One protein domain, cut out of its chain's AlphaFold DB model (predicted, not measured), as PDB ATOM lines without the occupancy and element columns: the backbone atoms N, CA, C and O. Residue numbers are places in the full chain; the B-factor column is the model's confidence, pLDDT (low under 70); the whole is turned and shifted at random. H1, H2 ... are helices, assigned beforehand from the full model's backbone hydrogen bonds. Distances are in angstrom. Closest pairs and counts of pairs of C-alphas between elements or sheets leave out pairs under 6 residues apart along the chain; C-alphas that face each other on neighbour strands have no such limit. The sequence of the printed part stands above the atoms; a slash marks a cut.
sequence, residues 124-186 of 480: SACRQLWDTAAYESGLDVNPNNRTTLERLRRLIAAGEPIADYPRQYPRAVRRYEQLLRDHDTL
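Overview. This is residues 124 to 186 of the 480 residues of the protein "DNA helicase" of Streptomyces pactum (UniProt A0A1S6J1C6). Three helices make a small rounded body in which H1 and H2 both pack on H3: H1 is steeply tilted to it, and H2, nearly square to it, meets it at residues 169 to 173 alone. The 63 printed residues hold, in order, H1, H2 and H3 and no named strand; the class is all helix. The whole is compact, with a radius of gyration of the C-alphas of 11.0 A and spans of 29 by 23 by 17 A.

Along the chain. Find C-alpha 124 at (263.038, 336.052, 186.996); from there H1 runs 18.5 A to residue 136. H2, residues 143 to 158, covers 23.3 A. H3, residues 168 to 182, runs 20.4 A to C-alpha 182 at (278.667, 342.873, 184.695).

Arrangement. Look at Ala 133 and Ala 172, the closest C-alphas of H1 and H3, 5.1 A apart: these helices touch, opposite ways at a steep tilt of 50 degrees. H2 touches H3 with residues 149 to 156 alone, about perpendicular at 76 degrees; their closest C-alphas, of Arg 153 and Val 173, are 5.8 A apart. H1 and H2 are close but not clearly touching, 7.6 A between the C-alphas of Trp 130 and Arg 146. In H1, H2 and H3 every O i to N i+4 pair is within hydrogen-bond range.

Size, cuts and confidence. The farthest C-alphas, of Asp 164 and Asp 184, are 31.4 A apart. The printed part has no cut, both links are short, and no printed residue is under 70 in pLDDT.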
ATOM      1  N   SER A 124     262.910 335.439 185.666       88.50
ATOM      2  CA  SER A 124     263.038 336.052 186.996       88.50
ATOM      3  C   SER A 124     264.350 336.807 187.161       88.50
ATOM      4  O   SER A 124     264.327 337.934 187.653       88.50
ATOM      5  N   ALA A 125     265.465 336.241 186.706       89.62
ATOM      6  CA  ALA A 125     266.767 336.891 186.725       89.62
ATOM      7  C   ALA A 125     266.750 338.154 185.854       89.62
ATOM      8  O   ALA A 125     267.096 339.239 186.320       89.62
ATOM      9  N   CYS A 126     266.215 338.057 184.631       90.12
ATOM     10  CA  CYS A 126     266.050 339.219 183.750       90.12
ATOM     11  C   CYS A 126     265.196 340.315 184.399       90.12
ATOM     12  O   CYS A 126     265.473 341.503 184.242       90.12
ATOM     13  N   ARG A 127     264.155 339.916 185.139       89.81
ATOM     14  CA  ARG A 127     263.269 340.837 185.852       89.81
ATOM     15  C   ARG A 127     264.002 341.596 186.953       89.81
ATOM     16  O   ARG A 127     263.847 342.806 187.031       89.81
ATOM     17  N   GLN A 128     264.803 340.907 187.762       91.81
ATOM     18  CA  GLN A 128     265.577 341.535 188.834       91.81
ATOM     19  C   GLN A 128     266.565 342.566 188.282       91.81
ATOM     20  O   GLN A 128     266.626 343.684 188.783       91.81
ATOM     21  N   LEU A 129     267.274 342.230 187.201       92.75
ATOM     22  CA  LEU A 129     268.197 343.162 186.548       92.75
ATOM     23  C   LEU A 129     267.473 344.402 185.999       92.75
ATOM     24  O   LEU A 129     267.980 345.518 186.117       92.75
ATOM     25  N   TRP A 130     266.273 344.232 185.434       92.19
ATOM     26  CA  TRP A 130     265.448 345.361 184.996       92.19
ATOM     27  C   TRP A 130     265.010 346.253 186.154       92.19
ATOM     28  O   TRP A 130     265.023 347.475 186.014       92.19
ATOM     29  N   ASP A 131     264.637 345.656 187.282       92.06
ATOM     30  CA  ASP A 131     264.168 346.388 188.457       92.06
ATOM     31  C   ASP A 131     265.301 347.217 189.068       92.06
ATOM     32  O   ASP A 131     265.110 348.402 189.347       92.06
ATOM     33  N   THR A 132     266.506 346.645 189.150       93.88
ATOM     34  CA  THR A 132     267.726 347.369 189.531       93.88
ATOM     35  C   THR A 132     268.007 348.529 188.574       93.88
ATOM     36  O   THR A 132     268.181 349.665 189.015       93.88
ATOM     37  N   ALA A 133     267.989 348.285 187.258       94.88
ATOM     38  CA  ALA A 133     268.266 349.318 186.260       94.88
ATOM     39  C   ALA A 133     267.248 350.472 186.285       94.88
ATOM     40  O   ALA A 133     267.619 351.635 186.093       94.88
ATOM     41  N   ALA A 134     265.970 350.157 186.508       92.31
ATOM     42  CA  ALA A 134     264.902 351.139 186.641       92.31
ATOM     43  C   ALA A 134     265.084 351.981 187.911       92.31
ATOM     44  O   ALA A 134     265.104 353.210 187.814       92.31
ATOM     45  N   TYR A 135     265.307 351.335 189.059       92.19
ATOM     46  CA  TYR A 135     265.528 352.004 190.341       92.19
ATOM     47  C   TYR A 135     266.720 352.969 190.291       92.19
ATOM     48  O   TYR A 135     266.573 354.157 190.580       92.19
ATOM     49  N   GLU A 136     267.883 352.505 189.826       94.12
ATOM     50  CA  GLU A 136     269.097 353.329 189.714       94.12
ATOM     51  C   GLU A 136     268.957 354.484 188.705       94.12
ATOM     52  O   GLU A 136     269.698 355.466 188.759       94.12
ATOM     53  N   SER A 137     267.990 354.393 187.787       93.56
ATOM     54  CA  SER A 137     267.688 355.440 186.804       93.56
ATOM     55  C   SER A 137     266.570 356.393 187.238       93.56
ATOM     56  O   SER A 137     266.225 357.301 186.472       93.56
ATOM     57  N   GLY A 138     266.009 356.209 188.438       91.06
ATOM     58  CA  GLY A 138     264.905 357.011 188.968       91.06
ATOM     59  C   GLY A 138     263.559 356.731 188.294       91.06
ATOM     60  O   GLY A 138     262.767 357.655 188.117       91.06
ATOM     61  N   LEU A 139     263.325 355.490 187.852       90.06
ATOM     62  CA  LEU A 139     262.039 355.023 187.330       90.06
ATOM     63  C   LEU A 139     261.343 354.111 188.334       90.06
ATOM     64  O   LEU A 139     261.942 353.165 188.844       90.06
ATOM     65  N   ASP A 140     260.041 354.321 188.507       84.69
ATOM     66  CA  ASP A 140     259.203 353.376 189.233       84.69
ATOM     67  C   ASP A 140     259.056 352.071 188.445       84.69
ATOM     68  O   ASP A 140     258.779 352.051 187.238       84.69
ATOM     69  N   VAL A 141     259.218 350.951 189.145       75.62
ATOM     70  CA  VAL A 141     259.099 349.620 188.556       75.62
ATOM     71  C   VAL A 141     257.623 349.263 188.396       75.62
ATOM     72  O   VAL A 141     256.920 349.012 189.372       75.62
ATOM     73  N   ASN A 142     257.145 349.180 187.153       78.69
ATOM     74  CA  ASN A 142     255.842 348.592 186.843       78.69
ATOM     75  C   ASN A 142     255.881 347.785 185.520       78.69
ATOM     76  O   ASN A 142     256.787 347.976 184.700       78.69
ATOM     77  N   PRO A 143     254.919 346.872 185.276       70.94
ATOM     78  CA  PRO A 143     254.916 346.023 184.077       70.94
ATOM     79  C   PRO A 143     254.835 346.784 182.739       70.94
ATOM     80  O   PRO A 143     255.429 346.354 181.748       70.94
ATOM     81  N   ASN A 144     254.140 347.926 182.702       73.81
ATOM     82  CA  ASN A 144     253.986 348.738 181.488       73.81
ATOM     83  C   ASN A 144     255.309 349.411 181.090       73.81
ATOM     84  O   ASN A 144     255.660 349.466 179.905       73.81
ATOM     85  N   ASN A 145     256.080 349.855 182.084       79.00
ATOM     86  CA  ASN A 145     257.406 350.427 181.890       79.00
ATOM     87  C   ASN A 145     258.347 349.385 181.275       79.00
ATOM     88  O   ASN A 145     259.070 349.721 180.344       79.00
ATOM     89  N   ARG A 146     258.283 348.110 181.686       81.56
ATOM     90  CA  ARG A 146     259.141 347.048 181.121       81.56
ATOM     91  C   ARG A 146     258.913 346.821 179.626       81.56
ATOM     92  O   ARG A 146     259.872 346.840 178.863       81.56
ATOM     93  N   THR A 147     257.659 346.702 179.185       84.12
ATOM     94  CA  THR A 147     257.341 346.553 177.745       84.12
ATOM     95  C   THR A 147     257.864 347.749 176.938       84.12
ATOM     96  O   THR A 147     258.397 347.605 175.835       84.12
ATOM     97  N   THR A 148     257.751 348.949 177.510       88.50
ATOM     98  CA  THR A 148     258.242 350.189 176.900       88.50
ATOM     99  C   THR A 148     259.772 350.233 176.846       88.50
ATOM    100  O   THR A 148     260.331 350.622 175.820       88.50
ATOM    101  N   LEU A 149     260.451 349.800 177.911       91.00
ATOM    102  CA  LEU A 149     261.908 349.713 178.002       91.00
ATOM    103  C   LEU A 149     262.477 348.677 177.030       91.00
ATOM    104  O   LEU A 149     263.446 348.981 176.344       91.00
ATOM    105  N   GLU A 150     261.853 347.504 176.889       89.75
ATOM    106  CA  GLU A 150     262.248 346.506 175.885       89.75
ATOM    107  C   GLU A 150     262.103 347.047 174.460       89.75
ATOM    108  O   GLU A 150     263.015 346.924 173.640       89.75
ATOM    109  N   ARG A 151     260.979 347.705 174.153       90.44
ATOM    110  CA  ARG A 151     260.798 348.356 172.849       90.44
ATOM    111  C   ARG A 151     261.881 349.407 172.606       90.44
ATOM    112  O   ARG A 151     262.482 349.418 171.534       90.44
ATOM    113  N   LEU A 152     262.132 350.272 173.586       93.25
ATOM    114  CA  LEU A 152     263.156 351.309 173.497       93.25
ATOM    115  C   LEU A 152     264.555 350.709 173.323       93.25
ATOM    116  O   LEU A 152     265.331 351.203 172.512       93.25
ATOM    117  N   ARG A 153     264.862 349.621 174.028       94.75
ATOM    118  CA  ARG A 153     266.117 348.879 173.902       94.75
ATOM    119  C   ARG A 153     266.377 348.433 172.469       94.75
ATOM    120  O   ARG A 153     267.452 348.703 171.938       94.75
ATOM    121  N   ARG A 154     265.371 347.856 171.806       94.31
ATOM    122  CA  ARG A 154     265.469 347.466 170.391       94.31
ATOM    123  C   ARG A 154     265.662 348.677 169.462       94.31
ATOM    124  O   ARG A 154     266.415 348.583 168.497       94.31
ATOM    125  N   LEU A 155     265.003 349.810 169.739       94.44
ATOM    126  CA  LEU A 155     265.167 351.051 168.961       94.44
ATOM    127  C   LEU A 155     266.581 351.634 169.101       94.44
ATOM    128  O   LEU A 155     267.204 351.951 168.090       94.44
ATOM    129  N   ILE A 156     267.100 351.710 170.332       95.50
ATOM    130  CA  ILE A 156     268.463 352.177 170.624       95.50
ATOM    131  C   ILE A 156     269.481 351.322 169.871       95.50
ATOM    132  O   ILE A 156     270.308 351.864 169.143       95.50
ATOM    133  N   ALA A 157     269.383 349.995 169.985       95.38
ATOM    134  CA  ALA A 157     270.286 349.072 169.305       95.38
ATOM    135  C   ALA A 157     270.230 349.208 167.774       95.38
ATOM    136  O   ALA A 157     271.255 349.163 167.094       95.38
ATOM    137  N   ALA A 158     269.045 349.426 167.202       95.31
ATOM    138  CA  ALA A 158     268.910 349.632 165.764       95.31
ATOM    139  C   ALA A 158     269.409 351.005 165.280       95.31
ATOM    140  O   ALA A 158     269.679 351.145 164.089       95.31
ATOM    141  N   GLY A 159     269.603 351.979 166.174       94.62
ATOM    142  CA  GLY A 159     269.931 353.363 165.813       94.62
ATOM    143  C   GLY A 159     268.712 354.169 165.354       94.62
ATOM    144  O   GLY A 159     268.846 355.104 164.570       94.62
ATOM    145  N   GLU A 160     267.516 353.789 165.802       93.06
ATOM    146  CA  GLU A 160     266.269 354.496 165.499       93.06
ATOM    147  C   GLU A 160     266.090 355.730 166.406       93.06
ATOM    148  O   GLU A 160     266.643 355.774 167.509       93.06
ATOM    149  N   PRO A 161     265.302 356.740 165.990       91.81
ATOM    150  CA  PRO A 161     265.027 357.914 166.814       91.81
ATOM    151  C   PRO A 161     264.350 357.561 168.147       91.81
ATOM    152  O   PRO A 161     263.401 356.777 168.190       91.81
ATOM    153  N   ILE A 162     264.809 358.195 169.233       93.75
ATOM    154  CA  ILE A 162     264.301 357.984 170.604       93.75
ATOM    155  C   ILE A 162     263.950 359.291 171.335       93.75
ATOM    156  O   ILE A 162     263.785 359.286 172.553       93.75
ATOM    157  N   ALA A 163     263.890 360.420 170.623       89.56
ATOM    158  CA  ALA A 163     263.770 361.752 171.226       89.56
ATOM    159  C   ALA A 163     262.495 361.939 172.069       89.56
ATOM    160  O   ALA A 163     262.509 362.704 173.030       89.56
ATOM    161  N   ASP A 164     261.434 361.195 171.749       90.56
ATOM    162  CA  ASP A 164     260.139 361.272 172.434       90.56
ATOM    163  C   ASP A 164     260.131 360.575 173.808       90.56
ATOM    164  O   ASP A 164     259.160 360.682 174.557       90.56
ATOM    165  N   TYR A 165     261.197 359.848 174.165       90.88
ATOM    166  CA  TYR A 165     261.278 359.124 175.433       90.88
ATOM    167  C   TYR A 165     261.878 359.994 176.554       90.88
ATOM    168  O   TYR A 165     262.907 360.646 176.345       90.88
ATOM    169  N   PRO A 166     261.320 359.957 177.783       91.75
ATOM    170  CA  PRO A 166     261.905 360.647 178.932       91.75
ATOM    171  C   PRO A 166     263.348 360.201 179.188       91.75
ATOM    172  O   PRO A 166     263.671 359.022 179.051       91.75
ATOM    173  N   ARG A 167     264.226 361.119 179.620       91.19
ATOM    174  CA  ARG A 167     265.679 360.866 179.772       91.19
ATOM    175  C   ARG A 167     266.017 359.665 180.662       91.19
ATOM    176  O   ARG A 167     267.068 359.054 180.473       91.19
ATOM    177  N   GLN A 168     265.155 359.340 181.621       92.06
ATOM    178  CA  GLN A 168     265.310 358.199 182.518       92.06
ATOM    179  C   GLN A 168     265.222 356.857 181.773       92.06
ATOM    180  O   GLN A 168     265.936 355.922 182.117       92.06
ATOM    181  N   TYR A 169     264.423 356.763 180.705       93.81
ATOM    182  CA  TYR A 169     264.209 355.516 179.967       93.81
ATOM    183  C   TYR A 169     265.473 355.054 179.214       93.81
ATOM    184  O   TYR A 169     265.938 353.942 179.469       93.81
ATOM    185  N   PRO A 170     266.126 355.878 178.361       94.81
ATOM    186  CA  PRO A 170     267.402 355.498 177.752       94.81
ATOM    187  C   PRO A 170     268.538 355.293 178.763       94.81
ATOM    188  O   PRO A 170     269.525 354.630 178.442       94.81
ATOM    189  N   ARG A 171     268.463 355.899 179.958       94.81
ATOM    190  CA  ARG A 171     269.413 355.629 181.052       94.81
ATOM    191  C   ARG A 171     269.196 354.228 181.625       94.81
ATOM    192  O   ARG A 171     270.162 353.474 181.680       94.81
ATOM    193  N   ALA A 172     267.949 353.854 181.913       95.56
ATOM    194  CA  ALA A 172     267.592 352.524 182.404       95.56
ATOM    195  C   ALA A 172     267.967 351.421 181.412       95.56
ATOM    196  O   ALA A 172     268.568 350.429 181.805       95.56
ATOM    197  N   VAL A 173     267.710 351.616 180.113       95.94
ATOM    198  CA  VAL A 173     268.136 350.656 179.080       95.94
ATOM    199  C   VAL A 173     269.654 350.469 179.081       95.94
ATOM    200  O   VAL A 173     270.133 349.340 179.103       95.94
ATOM    201  N   ARG A 174     270.426 351.565 179.073       95.31
ATOM    202  CA  ARG A 174     271.894 351.483 179.097       95.31
ATOM    203  C   ARG A 174     272.403 350.812 180.365       95.31
ATOM    204  O   ARG A 174     273.345 350.030 180.292       95.31
ATOM    205  N   ARG A 175     271.776 351.091 181.510       95.94
ATOM    206  CA  ARG A 175     272.147 350.452 182.771       95.94
ATOM    207  C   ARG A 175     271.827 348.961 182.769       95.94
ATOM    208  O   ARG A 175     272.666 348.183 183.195       95.94
ATOM    209  N   TYR A 176     270.681 348.561 182.232       95.25
ATOM    210  CA  TYR A 176     270.325 347.153 182.076       95.25
ATOM    211  C   TYR A 176     271.329 346.392 181.199       95.25
ATOM    212  O   TYR A 176     271.808 345.332 181.585       95.25
ATOM    213  N   GLU A 177     271.721 346.965 180.057       93.69
ATOM    214  CA  GLU A 177     272.758 346.386 179.189       93.69
ATOM    215  C   GLU A 177     274.129 346.302 179.873       93.69
ATOM    216  O   GLU A 177     274.902 345.393 179.580       93.69
ATOM    217  N   GLN A 178     274.452 347.246 180.762       93.44
ATOM    218  CA  GLN A 178     275.666 347.177 181.572       93.44
ATOM    219  C   GLN A 178     275.566 346.056 182.611       93.44
ATOM    220  O   GLN A 178     276.499 345.281 182.745       93.44
ATOM    221  N   LEU A 179     274.426 345.923 183.293       93.88
ATOM    222  CA  LEU A 179     274.203 344.855 184.265       93.88
ATOM    223  C   LEU A 179     274.291 343.466 183.621       93.88
ATOM    224  O   LEU A 179     274.910 342.577 184.192       93.88
ATOM    225  N   LEU A 180     273.741 343.272 182.418       91.81
ATOM    226  CA  LEU A 180     273.909 342.007 181.691       91.81
ATOM    227  C   LEU A 180     275.394 341.658 181.487       91.81
ATOM    228  O   LEU A 180     275.772 340.505 181.693       91.81
ATOM    229  N   ARG A 181     276.233 342.652 181.153       89.06
ATOM    230  CA  ARG A 181     277.691 342.489 180.995       89.06
ATOM    231  C   ARG A 181     278.392 342.228 182.322       89.06
ATOM    232  O   ARG A 181     279.182 341.297 182.401       89.06
ATOM    233  N   ASP A 182     278.079 343.008 183.356       91.19
ATOM    234  CA  ASP A 182     278.667 342.873 184.695       91.19
ATOM    235  C   ASP A 182     278.408 341.470 185.280       91.19
ATOM    236  O   ASP A 182     279.228 340.939 186.027       91.19
ATOM    237  N   HIS A 183     277.278 340.857 184.914       89.56
ATOM    238  CA  HIS A 183     276.888 339.508 185.324       89.56
ATOM    239  C   HIS A 183     277.335 338.392 184.361       89.56
ATOM    240  O   HIS A 183     277.005 337.236 184.609       89.56
ATOM    241  N   ASP A 184     278.056 338.710 183.281       88.06
ATOM    242  CA  ASP A 184     278.451 337.765 182.226       88.06
ATOM    243  C   ASP A 184     277.258 336.974 181.648       88.06
ATOM    244  O   ASP A 184     277.298 335.758 181.469       88.06
ATOM    245  N   THR A 185     276.145 337.666 181.382       88.62
ATOM    246  CA  THR A 185     274.900 337.057 180.884       88.62
ATOM    247  C   THR A 185     274.444 337.651 179.557       88.62
ATOM    248  O   THR A 185     274.713 338.807 179.228       88.62
ATOM    249  N   LEU A 186     273.711 336.846 178.783       87.69
ATOM    250  CA  LEU A 186     273.141 337.249 177.503       87.69
ATOM    251  C   LEU A 186     271.672 336.835 177.436       87.69
ATOM    252  O   LEU A 186     271.356 335.661 177.250       87.69
TER     253      LEU A 186